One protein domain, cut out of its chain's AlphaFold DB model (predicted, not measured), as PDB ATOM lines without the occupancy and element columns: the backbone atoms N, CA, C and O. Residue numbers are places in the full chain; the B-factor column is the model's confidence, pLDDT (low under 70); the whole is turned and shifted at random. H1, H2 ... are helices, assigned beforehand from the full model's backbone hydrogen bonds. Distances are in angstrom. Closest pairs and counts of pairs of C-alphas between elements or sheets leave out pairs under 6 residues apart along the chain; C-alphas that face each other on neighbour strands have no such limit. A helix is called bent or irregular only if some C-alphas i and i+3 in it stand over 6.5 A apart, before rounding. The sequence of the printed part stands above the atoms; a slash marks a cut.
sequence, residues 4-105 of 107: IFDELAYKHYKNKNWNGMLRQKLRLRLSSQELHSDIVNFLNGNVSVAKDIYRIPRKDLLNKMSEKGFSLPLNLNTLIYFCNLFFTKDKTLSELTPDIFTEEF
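This is residues 4 to 105 of the 107 residues of an uncharacterized protein of Kluyvera genomosp. 3 (UniProt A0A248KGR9). Eight short helices gather into a compact body round H6, which runs through its middle, with a helical hairpin of H1 and H2 at one end of the longest axis and H8 at the other. H4 packs across H6 at about a right angle, H5 lies on one side of H6, and H3 and H7 lie on the opposite side. The printed part has 102 residues with eight named helices, H1 to H8 in chain order, and no named strand; its class is all helix. It is compact, with a radius of gyration of the C-alphas of 12.6 A and spans of 35, 26 and 23 A.

H1, residues 4 to 14, begins with C-alpha 4 at (9.990, -18.701, 113.647) and is 15.3 A long. H2 is residues 18 to 26, 11.9 A; H3 is residues 37 to 45, 12.3 A; H4 is residues 47 to 55, 12.2 A. H5 is residues 58 to 67, 14.1 A. H6, residues 76 to 88, is the longest helix by residues and measures 15.7 A from C-alpha 76 at (16.548, -25.710, 94.890); it is only just irregular, with C-alphas 85 and 88 6.9 A apart. H7 is residues 91 to 95, 6.4 A. H8, residues 99 to 105, is 10.4 A long and ends with C-alpha 105 at (18.595, -42.420, 91.226).

H6 is the hub, touching H4, H7 and H8. H4 is about perpendicular to it at 90 degrees; their closest C-alphas, of Asp 52 and Thr 88, are 6.5 A apart. H7 touches residues 81 to 85 of H6 alone, closest at the C-alphas of Asn 84 and Leu 93, 6.9 A. H8 only just touches H6, with 3 pairs of C-alphas within 8 A, the closest those of Tyr 81 and Phe 101, 7.6 A. H2 only just touches H4, also with 3 pairs, the closest Leu 22 and Tyr 54 at 7.6 A between C-alphas, at a shallow tilt of 19 degrees, the same way. H1 and H2 form a helical hairpin at a shallow tilt of 29 degrees, opposite ways; the C-alphas of Ala 9 and Met 21 are closest, 4.3 A. The helix packing is part aligned, part crossed: of the 4 touching pairs that leave out the five-residue H7, 2 are at a shallow tilt, H1 with H2 and H2 with H4. H3 touches no helix but is near H2, H4 and H7; H5 touches none but is near H2 and H6. H1 and H6 are apart. Every O i to N i+4 pair is within hydrogen-bond range in H1, H2, H3, H4, H5 and H7, against 8 of 9 in H6 and 2 of 3 in H8.

The two C-alphas farthest apart, of Ile 4 and Glu 103, are 37.4 A apart. The printed part has no cut and no long link. Mean pLDDT of the printed part is 94.5, and no printed residue is under 70.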
ATOM      1  N   ILE A   4       9.797 -19.832 114.570       89.31
ATOM      2  CA  ILE A   4       9.990 -18.701 113.647       89.31
ATOM      3  C   ILE A   4      10.249 -19.165 112.208       89.31
ATOM      4  O   ILE A   4       9.697 -18.615 111.262       89.31
ATOM      5  N   PHE A   5      11.077 -20.190 112.010       87.81
ATOM      6  CA  PHE A   5      11.379 -20.666 110.658       87.81
ATOM      7  C   PHE A   5      10.189 -21.380 110.016       87.81
ATOM      8  O   PHE A   5      10.010 -21.281 108.804       87.81
ATOM      9  N   ASP A   6       9.383 -22.082 110.812       89.94
ATOM     10  CA  ASP A   6       8.198 -22.781 110.312       89.94
ATOM     11  C   ASP A   6       7.107 -21.773 109.930       89.94
ATOM     12  O   ASP A   6       6.489 -21.894 108.872       89.94
ATOM     13  N   GLU A   7       6.946 -20.718 110.733       94.00
ATOM     14  CA  GLU A   7       6.082 -19.572 110.438       94.00
ATOM     15  C   GLU A   7       6.535 -18.827 109.176       94.00
ATOM     16  O   GLU A   7       5.715 -18.527 108.306       94.00
ATOM     17  N   LEU A   8       7.842 -18.577 109.021       95.12
ATOM     18  CA  LEU A   8       8.392 -17.953 107.815       95.12
ATOM     19  C   LEU A   8       8.178 -18.830 106.578       95.12
ATOM     20  O   LEU A   8       7.709 -18.334 105.555       95.12
ATOM     21  N   ALA A   9       8.464 -20.132 106.666       95.12
ATOM     22  CA  ALA A   9       8.221 -21.067 105.572       95.12
ATOM     23  C   ALA A   9       6.737 -21.090 105.173       95.12
ATOM     24  O   ALA A   9       6.417 -21.065 103.984       95.12
ATOM     25  N   TYR A  10       5.831 -21.077 106.155       95.81
ATOM     26  CA  TYR A  10       4.392 -21.017 105.912       95.81
ATOM     27  C   TYR A  10       3.953 -19.691 105.274       95.81
ATOM     28  O   TYR A  10       3.169 -19.696 104.324       95.81
ATOM     29  N   LYS A  11       4.492 -18.552 105.728       97.12
ATOM     30  CA  LYS A  11       4.239 -17.237 105.118       97.12
ATOM     31  C   LYS A  11       4.698 -17.205 103.659       97.12
ATOM     32  O   LYS A  11       3.952 -16.760 102.789       97.12
ATOM     33  N   HIS A  12       5.894 -17.716 103.374       97.75
ATOM     34  CA  HIS A  12       6.400 -17.829 102.008       97.75
ATOM     35  C   HIS A  12       5.531 -18.752 101.145       97.75
ATOM     36  O   HIS A  12       5.201 -18.376 100.022       97.75
ATOM     37  N   TYR A  13       5.095 -19.898 101.680       97.31
ATOM     38  CA  TYR A  13       4.150 -20.797 101.011       97.31
ATOM     39  C   TYR A  13       2.849 -20.073 100.631       97.31
ATOM     40  O   TYR A  13       2.413 -20.143  99.484       97.31
ATOM     41  N   LYS A  14       2.248 -19.325 101.565       96.88
ATOM     42  CA  LYS A  14       1.011 -18.567 101.309       96.88
ATOM     43  C   LYS A  14       1.175 -17.486 100.247       96.88
ATOM     44  O   LYS A  14       0.257 -17.274  99.463       96.88
ATOM     45  N   ASN A  15       2.348 -16.868 100.184       97.31
ATOM     46  CA  ASN A  15       2.667 -15.832  99.206       97.31
ATOM     47  C   ASN A  15       3.196 -16.387  97.874       97.31
ATOM     48  O   ASN A  15       3.679 -15.609  97.057       97.31
ATOM     49  N   LYS A  16       3.166 -17.713  97.666       97.12
ATOM     50  CA  LYS A  16       3.754 -18.385  96.496       97.12
ATOM     51  C   LYS A  16       5.243 -18.073  96.267       97.12
ATOM     52  O   LYS A  16       5.767 -18.207  95.167       97.12
ATOM     53  N   ASN A  17       5.960 -17.687  97.324       97.81
ATOM     54  CA  ASN A  17       7.408 -17.516  97.289       97.81
ATOM     55  C   ASN A  17       8.075 -18.869  97.571       97.81
ATOM     56  O   ASN A  17       8.472 -19.171  98.699       97.81
ATOM     57  N   TRP A  18       8.166 -19.703  96.539       97.75
ATOM     58  CA  TRP A  18       8.658 -21.077  96.646       97.75
ATOM     59  C   TRP A  18      10.137 -21.156  97.041       97.75
ATOM     60  O   TRP A  18      10.500 -21.988  97.873       97.75
ATOM     61  N   ASN A  19      10.963 -20.229  96.542       96.94
ATOM     62  CA  ASN A  19      12.372 -20.104  96.924       96.94
ATOM     63  C   ASN A  19      12.528 -19.913  98.440       96.94
ATOM     64  O   ASN A  19      13.229 -20.681  99.105       96.94
ATOM     65  N   GLY A  20      11.838 -18.917  99.005       96.38
ATOM     66  CA  GLY A  20      11.867 -18.640 100.442       96.38
ATOM     67  C   GLY A  20      11.276 -19.783 101.266       96.38
ATOM     68  O   GLY A  20      11.836 -20.169 102.290       96.38
ATOM     69  N   MET A  21      10.182 -20.382 100.788       96.94
ATOM     70  CA  MET A  21       9.521 -21.505 101.455       96.94
ATOM     71  C   MET A  21      10.482 -22.682 101.655       96.94
ATOM     72  O   MET A  21      10.662 -23.138 102.785       96.94
ATOM     73  N   LEU A  22      11.149 -23.129 100.586       96.00
ATOM     74  CA  LEU A  22      12.064 -24.271 100.627       96.00
ATOM     75  C   LEU A  22      13.306 -23.981 101.472       96.00
ATOM     76  O   LEU A  22      13.690 -24.814 102.295       96.00
ATOM     77  N   ARG A  23      13.906 -22.791 101.331       94.88
ATOM     78  CA  ARG A  23      15.095 -22.400 102.110       94.88
ATOM     79  C   ARG A  23      14.809 -22.411 103.614       94.88
ATOM     80  O   ARG A  23      15.559 -23.031 104.371       94.88
ATOM     81  N   GLN A  24      13.688 -21.824 104.039       94.50
ATOM     82  CA  GLN A  24      13.307 -21.769 105.456       94.50
ATOM     83  C   GLN A  24      12.866 -23.133 106.006       94.50
ATOM     84  O   GLN A  24      13.170 -23.469 107.156       94.50
ATOM     85  N   LYS A  25      12.179 -23.936 105.184       93.38
ATOM     86  CA  LYS A  25      11.706 -25.270 105.565       93.38
ATOM     87  C   LYS A  25      12.855 -26.269 105.720       93.38
ATOM     88  O   LYS A  25      12.905 -27.000 106.708       93.38
ATOM     89  N   LEU A  26      13.761 -26.326 104.744       91.38
ATOM     90  CA  LEU A  26      14.801 -27.355 104.677       91.38
ATOM     91  C   LEU A  26      16.040 -26.994 105.492       91.38
ATOM     92  O   LEU A  26      16.648 -27.883 106.093       91.38
ATOM     93  N   ARG A  27      16.391 -25.703 105.563       89.56
ATOM     94  CA  ARG A  27      17.558 -25.196 106.312       89.56
ATOM     95  C   ARG A  27      18.846 -25.930 105.922       89.56
ATOM     96  O   ARG A  27      19.604 -26.384 106.776       89.56
ATOM     97  N   LEU A  28      19.032 -26.104 104.616       90.06
ATOM     98  CA  LEU A  28      20.225 -26.693 104.017       90.06
ATOM     99  C   LEU A  28      21.109 -25.587 103.451       90.06
ATOM    100  O   LEU A  28      20.619 -24.527 103.054       90.06
ATOM    101  N   ARG A  29      22.417 -25.844 103.390       89.81
ATOM    102  CA  ARG A  29      23.364 -24.958 102.713       89.81
ATOM    103  C   ARG A  29      23.254 -25.183 101.205       89.81
ATOM    104  O   ARG A  29      23.997 -25.969 100.632       89.81
ATOM    105  N   LEU A  30      22.271 -24.529 100.603       91.44
ATOM    106  CA  LEU A  30      22.001 -24.570  99.167       91.44
ATOM    107  C   LEU A  30      22.810 -23.505  98.437       91.44
ATOM    108  O   LEU A  30      23.151 -22.473  99.024       91.44
ATOM    109  N   SER A  31      23.041 -23.710  97.143       91.81
ATOM    110  CA  SER A  31      23.540 -22.636  96.286       91.81
ATOM    111  C   SER A  31      22.578 -21.430  96.269       91.81
ATOM    112  O   SER A  31      21.397 -21.508  96.649       91.81
ATOM    113  N   SER A  32      23.087 -20.279  95.827       89.88
ATOM    114  CA  SER A  32      22.290 -19.060  95.624       89.88
ATOM    115  C   SER A  32      21.303 -19.178  94.461       89.88
ATOM    116  O   SER A  32      20.438 -18.320  94.321       89.88
ATOM    117  N   GLN A  33      21.391 -20.249  93.667       94.81
ATOM    118  CA  GLN A  33      20.505 -20.491  92.540       94.81
ATOM    119  C   GLN A  33      19.050 -20.604  93.005       94.81
ATOM    120  O   GLN A  33      18.727 -21.354  93.933       94.81
ATOM    121  N   GLU A  34      18.184 -19.839  92.354       96.44
ATOM    122  CA  GLU A  34      16.740 -19.911  92.538       96.44
ATOM    123  C   GLU A  34      16.120 -21.032  91.697       96.44
ATOM    124  O   GLU A  34      16.766 -21.626  90.827       96.44
ATOM    125  N   LEU A  35      14.858 -21.337  91.988       97.50
ATOM    126  CA  LEU A  35      14.048 -22.206  91.153       97.50
ATOM    127  C   LEU A  35      13.958 -21.652  89.733       97.50
ATOM    128  O   LEU A  35      13.769 -20.450  89.536       97.50
ATOM    129  N   HIS A  36      14.058 -22.547  88.758       97.38
ATOM    130  CA  HIS A  36      13.796 -22.241  87.362       97.38
ATOM    131  C   HIS A  36      12.355 -21.736  87.180       97.38
ATOM    132  O   HIS A  36      11.442 -22.072  87.944       97.38
ATOM    133  N   SER A  37      12.161 -20.849  86.204       96.88
ATOM    134  CA  SER A  37      10.889 -20.145  86.004       96.88
ATOM    135  C   SER A  37       9.745 -21.087  85.624       96.88
ATOM    136  O   SER A  37       8.608 -20.859  86.032       96.88
ATOM    137  N   ASP A  38      10.039 -22.163  84.904       96.94
ATOM    138  CA  ASP A  38       9.127 -23.264  84.590       96.94
ATOM    139  C   ASP A  38       8.633 -23.995  85.849       96.94
ATOM    140  O   ASP A  38       7.423 -24.153  86.009       96.94
ATOM    141  N   ILE A  39       9.513 -24.332  86.798       97.38
ATOM    142  CA  ILE A  39       9.137 -24.928  88.088       97.38
ATOM    143  C   ILE A  39       8.271 -23.951  88.889       97.38
ATOM    144  O   ILE A  39       7.257 -24.340  89.471       97.38
ATOM    145  N   VAL A  40       8.635 -22.665  88.920       98.00
ATOM    146  CA  VAL A  40       7.842 -21.641  89.620       98.00
ATOM    147  C   VAL A  40       6.443 -21.525  89.015       98.00
ATOM    148  O   VAL A  40       5.453 -21.518  89.753       98.00
ATOM    149  N   ASN A  41       6.345 -21.471  87.686       97.75
ATOM    150  CA  ASN A  41       5.076 -21.414  86.966       97.75
ATOM    151  C   ASN A  41       4.241 -22.677  87.202       97.75
ATOM    152  O   ASN A  41       3.046 -22.577  87.492       97.75
ATOM    153  N   PHE A  42       4.880 -23.846  87.176       97.50
ATOM    154  CA  PHE A  42       4.250 -25.121  87.489       97.50
ATOM    155  C   PHE A  42       3.649 -25.120  88.901       97.50
ATOM    156  O   PHE A  42       2.462 -25.403  89.055       97.50
ATOM    157  N   LEU A  43       4.410 -24.735  89.931       97.38
ATOM    158  CA  LEU A  43       3.923 -24.688  91.317       97.38
ATOM    159  C   LEU A  43       2.834 -23.621  91.522       97.38
ATOM    160  O   LEU A  43       1.932 -23.794  92.346       97.38
ATOM    161  N   ASN A  44       2.885 -22.522  90.764       97.19
ATOM    162  CA  ASN A  44       1.853 -21.488  90.787       97.19
ATOM    163  C   ASN A  44       0.505 -21.983  90.253       97.19
ATOM    164  O   ASN A  44      -0.525 -21.577  90.811       97.19
ATOM    165  N   GLY A  45       0.530 -22.818  89.206       96.88
ATOM    166  CA  GLY A  45      -0.640 -23.469  88.612       96.88
ATOM    167  C   GLY A  45      -1.105 -24.712  89.378       96.88
ATOM    168  O   GLY A  45      -2.302 -24.968  89.455       96.88
ATOM    169  N   ASN A  46      -0.182 -25.426  90.028       96.12
ATOM    170  CA  ASN A  46      -0.426 -26.697  90.714       96.12
ATOM    171  C   ASN A  46      -0.138 -26.582  92.219       96.12
ATOM    172  O   ASN A  46       0.771 -27.203  92.775       96.12
ATOM    173  N   VAL A  47      -0.944 -25.772  92.910       95.19
ATOM    174  CA  VAL A  47      -0.756 -25.478  94.345       95.19
ATOM    175  C   VAL A  47      -0.898 -26.729  95.231       95.19
ATOM    176  O   VAL A  47      -0.338 -26.764  96.329       95.19
ATOM    177  N   SER A  48      -1.616 -27.764  94.777       95.81
ATOM    178  CA  SER A  48      -1.674 -29.073  95.447       95.81
ATOM    179  C   SER A  48      -0.292 -29.718  95.538       95.81
ATOM    180  O   SER A  48       0.135 -30.063  96.635       95.81
ATOM    181  N   VAL A  49       0.459 -29.758  94.437       96.25
ATOM    182  CA  VAL A  49       1.819 -30.315  94.410       96.25
ATOM    183  C   VAL A  49       2.753 -29.491  95.295       96.25
ATOM    184  O   VAL A  49       3.478 -30.041  96.122       96.25
ATOM    185  N   ALA A  50       2.665 -28.157  95.235       96.19
ATOM    186  CA  ALA A  50       3.427 -27.284  96.135       96.19
ATOM    187  C   ALA A  50       3.124 -27.556  97.622       96.19
ATOM    188  O   ALA A  50       4.014 -27.493  98.475       96.19
ATOM    189  N   LYS A  51       1.862 -27.866  97.948       96.44
ATOM    190  CA  LYS A  51       1.427 -28.233  99.300       96.44
ATOM    191  C   LYS A  51       1.996 -29.582  99.728       96.44
ATOM    192  O   LYS A  51       2.400 -29.705 100.884       96.44
ATOM    193  N   ASP A  52       2.034 -30.557  98.831       96.69
ATOM    194  CA  ASP A  52       2.579 -31.881  99.120       96.69
ATOM    195  C   ASP A  52       4.082 -31.790  99.390       96.69
ATOM    196  O   ASP A  52       4.529 -32.248 100.441       96.69
ATOM    197  N   ILE A  53       4.831 -31.045  98.566       96.81
ATOM    198  CA  ILE A  53       6.253 -30.738  98.803       96.81
ATOM    199  C   ILE A  53       6.450 -30.029 100.151       96.81
ATOM    200  O   ILE A  53       7.301 -30.411 100.958       96.81
ATOM    201  N   TYR A  54       5.631 -29.014 100.450       96.44
ATOM    202  CA  TYR A  54       5.682 -28.323 101.740       96.44
ATOM    203  C   TYR A  54       5.382 -29.252 102.928       96.44
ATOM    204  O   TYR A  54       5.871 -29.012 104.033       96.44
ATOM    205  N   ARG A  55       4.602 -30.318 102.745       95.56
ATOM    206  CA  ARG A  55       4.248 -31.263 103.811       95.56
ATOM    207  C   ARG A  55       5.287 -32.349 104.046       95.56
ATOM    208  O   ARG A  55       5.265 -32.924 105.131       95.56
ATOM    209  N   ILE A  56       6.218 -32.574 103.114       96.38
ATOM    210  CA  ILE A  56       7.295 -33.557 103.288       96.38
ATOM    211  C   ILE A  56       8.050 -33.255 104.593       96.38
ATOM    212  O   ILE A  56       8.582 -32.144 104.762       96.38
ATOM    213  N   PRO A  57       8.104 -34.192 105.553       95.00
ATOM    214  CA  PRO A  57       8.886 -33.996 106.761       95.00
ATOM    215  C   PRO A  57      10.367 -33.867 106.408       95.00
ATOM    216  O   PRO A  57      10.921 -34.674 105.666       95.00
ATOM    217  N   ARG A  58      11.045 -32.854 106.966       93.81
ATOM    218  CA  ARG A  58      12.475 -32.611 106.695       93.81
ATOM    219  C   ARG A  58      13.318 -33.858 106.968       93.81
ATOM    220  O   ARG A  58      14.235 -34.146 106.214       93.81
ATOM    221  N   LYS A  59      13.020 -34.566 108.060       94.94
ATOM    222  CA  LYS A  59      13.732 -35.790 108.441       94.94
ATOM    223  C   LYS A  59      13.610 -36.858 107.355       94.94
ATOM    224  O   LYS A  59      14.622 -37.428 106.980       94.94
ATOM    225  N   ASP A  60      12.411 -37.064 106.825       96.69
ATOM    226  CA  ASP A  60      12.149 -38.098 105.822       96.69
ATOM    227  C   ASP A  60      12.853 -37.771 104.506       96.69
ATOM    228  O   ASP A  60      13.489 -38.645 103.923       96.69
ATOM    229  N   LEU A  61      12.838 -36.497 104.094       95.88
ATOM    230  CA  LEU A  61      13.597 -36.041 102.930       95.88
ATOM    231  C   LEU A  61      15.097 -36.310 103.096       95.88
ATOM    232  O   LEU A  61      15.708 -36.919 102.227       95.88
ATOM    233  N   LEU A  62      15.689 -35.883 104.216       95.12
ATOM    234  CA  LEU A  62      17.129 -36.039 104.448       95.12
ATOM    235  C   LEU A  62      17.545 -37.499 104.607       95.12
ATOM    236  O   LEU A  62      18.585 -37.892 104.088       95.12
ATOM    237  N   ASN A  63      16.722 -38.304 105.279       96.38
ATOM    238  CA  ASN A  63      16.938 -39.740 105.372       96.38
ATOM    239  C   ASN A  63      16.917 -40.371 103.982       96.38
ATOM    240  O   ASN A  63      17.807 -41.154 103.669       96.38
ATOM    241  N   LYS A  64      15.958 -39.988 103.129       96.31
ATOM    242  CA  LYS A  64      15.871 -40.524 101.771       96.31
ATOM    243  C   LYS A  64      17.049 -40.092 100.903       96.31
ATOM    244  O   LYS A  64      17.589 -40.913 100.173       96.31
ATOM    245  N   MET A  65      17.483 -38.835 101.012       94.62
ATOM    246  CA  MET A  65      18.685 -38.339 100.328       94.62
ATOM    247  C   MET A  65      19.940 -39.098 100.771       94.62
ATOM    248  O   MET A  65      20.777 -39.428  99.938       94.62
ATOM    249  N   SER A  66      20.060 -39.397 102.067       94.06
ATOM    250  CA  SER A  66      21.171 -40.189 102.602       94.06
ATOM    251  C   SER A  66      21.115 -41.648 102.145       94.06
ATOM    252  O   SER A  66      22.147 -42.200 101.789       94.06
ATOM    253  N   GLU A  67      19.931 -42.269 102.151       95.12
ATOM    254  CA  GLU A  67      19.701 -43.646 101.681       95.12
ATOM    255  C   GLU A  67      20.084 -43.802 100.207       95.12
ATOM    256  O   GLU A  67      20.669 -44.807  99.820       95.12
ATOM    257  N   LYS A  68      19.770 -42.790  99.393       93.88
ATOM    258  CA  LYS A  68      20.041 -42.765  97.954       93.88
ATOM    259  C   LYS A  68      21.402 -42.189  97.576       93.88
ATOM    260  O   LYS A  68      21.660 -42.028  96.395       93.88
ATOM    261  N   GLY A  69      22.255 -41.872  98.551       90.31
ATOM    262  CA  GLY A  69      23.610 -41.394  98.279       90.31
ATOM    263  C   GLY A  69      23.655 -40.116  97.441       90.31
ATOM    264  O   GLY A  69      24.463 -40.029  96.526       90.31
ATOM    265  N   PHE A  70      22.793 -39.132  97.734       90.19
ATOM    266  CA  PHE A  70      22.671 -37.903  96.938       90.19
ATOM    267  C   PHE A  70      24.034 -37.223  96.691       90.19
ATOM    268  O   PHE A  70      24.622 -36.637  97.604       90.19
ATOM    269  N   SER A  71      24.502 -37.288  95.443       87.31
ATOM    270  CA  SER A  71      25.837 -36.873  94.983       87.31
ATOM    271  C   SER A  71      25.820 -35.557  94.184       87.31
ATOM    272  O   SER A  71      26.846 -34.889  94.033       87.31
ATOM    273  N   LEU A  72      24.645 -35.170  93.679       89.00
ATOM    274  CA  LEU A  72      24.470 -34.047  92.763       89.00
ATOM    275  C   LEU A  72      24.640 -32.682  93.455       89.00
ATOM    276  O   LEU A  72      24.452 -32.554  94.670       89.00
ATOM    277  N   PRO A  73      24.921 -31.608  92.690       90.25
ATOM    278  CA  PRO A  73      24.956 -30.255  93.229       90.25
ATOM    279  C   PRO A  73      23.649 -29.894  93.943       90.25
ATOM    280  O   PRO A  73      22.570 -29.835  93.344       90.25
ATOM    281  N   LEU A  74      23.751 -29.617  95.242       92.69
ATOM    282  CA  LEU A  74      22.591 -29.343  96.073       92.69
ATOM    283  C   LEU A  74      22.093 -27.899  95.875       92.69
ATOM    284  O   LEU A  74      22.665 -26.930  96.385       92.69
ATOM    285  N   ASN A  75      20.991 -27.762  95.143       95.38
ATOM    286  CA  ASN A  75      20.302 -26.501  94.894       95.38
ATOM    287  C   ASN A  75      18.779 -26.704  94.954       95.38
ATOM    288  O   ASN A  75      18.293 -27.805  95.205       95.38
ATOM    289  N   LEU A  76      18.006 -25.629  94.780       96.50
ATOM    290  CA  LEU A  76      16.548 -25.710  94.890       96.50
ATOM    291  C   LEU A  76      15.900 -26.562  93.790       96.50
ATOM    292  O   LEU A  76      14.923 -27.248  94.072       96.50
ATOM    293  N   ASN A  77      16.452 -26.559  92.577       96.56
ATOM    294  CA  ASN A  77      15.923 -27.326  91.447       96.56
ATOM    295  C   ASN A  77      16.140 -28.824  91.665       96.56
ATOM    296  O   ASN A  77      15.184 -29.592  91.654       96.56
ATOM    297  N   THR A  78      17.373 -29.226  91.992       95.38
ATOM    298  CA  THR A  78      17.697 -30.636  92.270       95.38
ATOM    299  C   THR A  78      16.928 -31.179  93.475       95.38
ATOM    300  O   THR A  78      16.525 -32.339  93.482       95.38
ATOM    301  N   LEU A  79      16.631 -30.332  94.465       95.44
ATOM    302  CA  LEU A  79      15.738 -30.687  95.568       95.44
ATOM    303  C   LEU A  79      14.292 -30.920  95.127       95.44
ATOM    304  O   LEU A  79      13.658 -31.846  95.630       95.44
ATOM    305  N   ILE A  80      13.752 -30.085  94.237       96.62
ATOM    306  CA  ILE A  80      12.389 -30.260  93.724       96.62
ATOM    307  C   ILE A  80      12.282 -31.550  92.917       96.62
ATOM    308  O   ILE A  80      11.354 -32.321  93.151       96.62
ATOM    309  N   TYR A  81      13.256 -31.822  92.050       96.38
ATOM    310  CA  TYR A  81      13.317 -33.068  91.289       96.38
ATOM    311  C   TYR A  81      13.369 -34.283  92.218       96.38
ATOM    312  O   TYR A  81      12.576 -35.212  92.072       96.38
ATOM    313  N   PHE A  82      14.204 -34.230  93.261       96.19
ATOM    314  CA  PHE A  82      14.270 -35.286  94.274       96.19
ATOM    315  C   PHE A  82      12.934 -35.482  95.005       96.19
ATOM    316  O   PHE A  82      12.468 -36.608  95.190       96.19
ATOM    317  N   CYS A  83      12.297 -34.383  95.426       96.31
ATOM    318  CA  CYS A  83      10.991 -34.432  96.080       96.31
ATOM    319  C   CYS A  83       9.947 -35.078  95.165       96.31
ATOM    320  O   CYS A  83       9.134 -35.877  95.633       96.31
ATOM    321  N   ASN A  84       9.993 -34.766  93.869       96.56
ATOM    322  CA  ASN A  84       9.071 -35.346  92.914       96.56
ATOM    323  C   ASN A  84       9.285 -36.838  92.720       96.56
ATOM    324  O   ASN A  84       8.340 -37.611  92.861       96.56
ATOM    325  N   LEU A  85      10.529 -37.242  92.485       95.44
ATOM    326  CA  LEU A  85      10.877 -38.628  92.213       95.44
ATOM    327  C   LEU A  85      10.460 -39.570  93.356       95.44
ATOM    328  O   LEU A  85       9.939 -40.661  93.117       95.44
ATOM    329  N   PHE A  86      10.628 -39.136  94.610       95.44
ATOM    330  CA  PHE A  86      10.415 -40.002  95.773       95.44
ATOM    331  C   PHE A  86       9.101 -39.791  96.529       95.44
ATOM    332  O   PHE A  86       8.633 -40.741  97.162       95.44
ATOM    333  N   PHE A  87       8.491 -38.603  96.475       95.56
ATOM    334  CA  PHE A  87       7.345 -38.267  97.328       95.56
ATOM    335  C   PHE A  87       6.098 -37.870  96.536       95.56
ATOM    336  O   PHE A  87       5.056 -38.492  96.738       95.56
ATOM    337  N   THR A  88       6.168 -36.861  95.656       94.75
ATOM    338  CA  THR A  88       4.955 -36.334  94.994       94.75
ATOM    339  C   THR A  88       4.566 -37.079  93.726       94.75
ATOM    340  O   THR A  88       3.375 -37.244  93.481       94.75
ATOM    341  N   LYS A  89       5.543 -37.576  92.956       94.38
ATOM    342  CA  LYS A  89       5.350 -38.384  91.739       94.38
ATOM    343  C   LYS A  89       4.386 -37.749  90.728       94.38
ATOM    344  O   LYS A  89       3.594 -38.440  90.086       94.38
ATOM    345  N   ASP A  90       4.443 -36.427  90.608       96.38
ATOM    346  CA  ASP A  90       3.652 -35.675  89.648       96.38
ATOM    347  C   ASP A  90       4.253 -35.822  88.246       96.38
ATOM    348  O   ASP A  90       5.458 -35.653  88.059       96.38
ATOM    349  N   LYS A  91       3.404 -36.145  87.266       94.44
ATOM    350  CA  LYS A  91       3.834 -36.432  85.891       94.44
ATOM    351  C   LYS A  91       4.400 -35.201  85.190       94.44
ATOM    352  O   LYS A  91       5.442 -35.298  84.556       94.44
ATOM    353  N   THR A  92       3.750 -34.050  85.333       94.00
ATOM    354  CA  THR A  92       4.180 -32.808  84.681       94.00
ATOM    355  C   THR A  92       5.495 -32.313  85.272       94.00
ATOM    356  O   THR A  92       6.367 -31.849  84.548       94.00
ATOM    357  N   LEU A  93       5.692 -32.462  86.583       93.50
ATOM    358  CA  LEU A  93       6.981 -32.147  87.197       93.50
ATOM    359  C   LEU A  93       8.080 -33.151  86.807       93.50
ATOM    360  O   LEU A  93       9.250 -32.773  86.746       93.50
ATOM    361  N   SER A  94       7.728 -34.406  86.509       94.19
ATOM    362  CA  SER A  94       8.679 -35.377  85.951       94.19
ATOM    363  C   SER A  94       9.133 -34.985  84.546       94.19
ATOM    364  O   SER A  94      10.309 -35.121  84.254       94.19
ATOM    365  N   GLU A  95       8.249 -34.430  83.713       94.50
ATOM    366  CA  GLU A  95       8.608 -33.912  82.380       94.50
ATOM    367  C   GLU A  95       9.567 -32.709  82.446       94.50
ATOM    368  O   GLU A  95      10.359 -32.499  81.533       94.50
ATOM    369  N   LEU A  96       9.526 -31.930  83.534       93.75
ATOM    370  CA  LEU A  96      10.481 -30.842  83.798       93.75
ATOM    371  C   LEU A  96      11.800 -31.330  84.417       93.75
ATOM    372  O   LEU A  96      12.757 -30.563  84.524       93.75
ATOM    373  N   THR A  97      11.852 -32.578  84.886       94.00
ATOM    374  CA  THR A  97      13.038 -33.134  85.537       94.00
ATOM    375  C   THR A  97      14.011 -33.630  84.465       94.00
ATOM    376  O   THR A  97      13.620 -34.460  83.651       94.00
ATOM    377  N   PRO A  98      15.279 -33.173  84.445       93.38
ATOM    378  CA  PRO A  98      16.261 -33.649  83.475       93.38
ATOM    379  C   PRO A  98      16.490 -35.162  83.573       93.38
ATOM    380  O   PRO A  98      16.633 -35.683  84.679       93.38
ATOM    381  N   ASP A  99      16.627 -35.841  82.434       90.12
ATOM    382  CA  ASP A  99      16.823 -37.299  82.381       90.12
ATOM    383  C   ASP A  99      18.035 -37.754  83.202       90.12
ATOM    384  O   ASP A  99      17.914 -38.654  84.028       90.12
ATOM    385  N   ILE A 100      19.151 -37.021  83.096       88.56
ATOM    386  CA  ILE A 100      20.389 -37.252  83.864       88.56
ATOM    387  C   ILE A 100      20.116 -37.298  85.377       88.56
ATOM    388  O   ILE A 100      20.742 -38.058  86.109       88.56
ATOM    389  N   PHE A 101      19.183 -36.474  85.871       91.44
ATOM    390  CA  PHE A 101      18.820 -36.492  87.286       91.44
ATOM    391  C   PHE A 101      18.085 -37.782  87.650       91.44
ATOM    392  O   PHE A 101      18.310 -38.336  88.721       91.44
ATOM    393  N   THR A 102      17.183 -38.242  86.787       89.19
ATOM    394  CA  THR A 102      16.404 -39.459  87.025       89.19
ATOM    395  C   THR A 102      17.298 -40.695  86.964       89.19
ATOM    396  O   THR A 102      17.206 -41.545  87.847       89.19
ATOM    397  N   GLU A 103      18.193 -40.770  85.979       88.50
ATOM    398  CA  GLU A 103      19.145 -41.873  85.791       88.50
ATOM    399  C   GLU A 103      20.000 -42.117  87.045       88.50
ATOM    400  O   GLU A 103      20.028 -43.242  87.535       88.50
ATOM    401  N   GLU A 104      20.555 -41.060  87.652       88.25
ATOM    402  CA  GLU A 104      21.378 -41.128  88.881       88.25
ATOM    403  C   GLU A 104      20.695 -41.863  90.053       88.25
ATOM    404  O   GLU A 104      21.358 -42.409  90.931       88.25
ATOM    405  N   PHE A 105      19.360 -41.865  90.105       86.75
ATOM    406  CA  PHE A 105      18.595 -42.420  91.226       86.75
ATOM    407  C   PHE A 105      17.761 -43.659  90.875       86.75
ATOM    408  O   PHE A 105      17.065 -44.184  91.758       86.75
TER     409      PHE A 105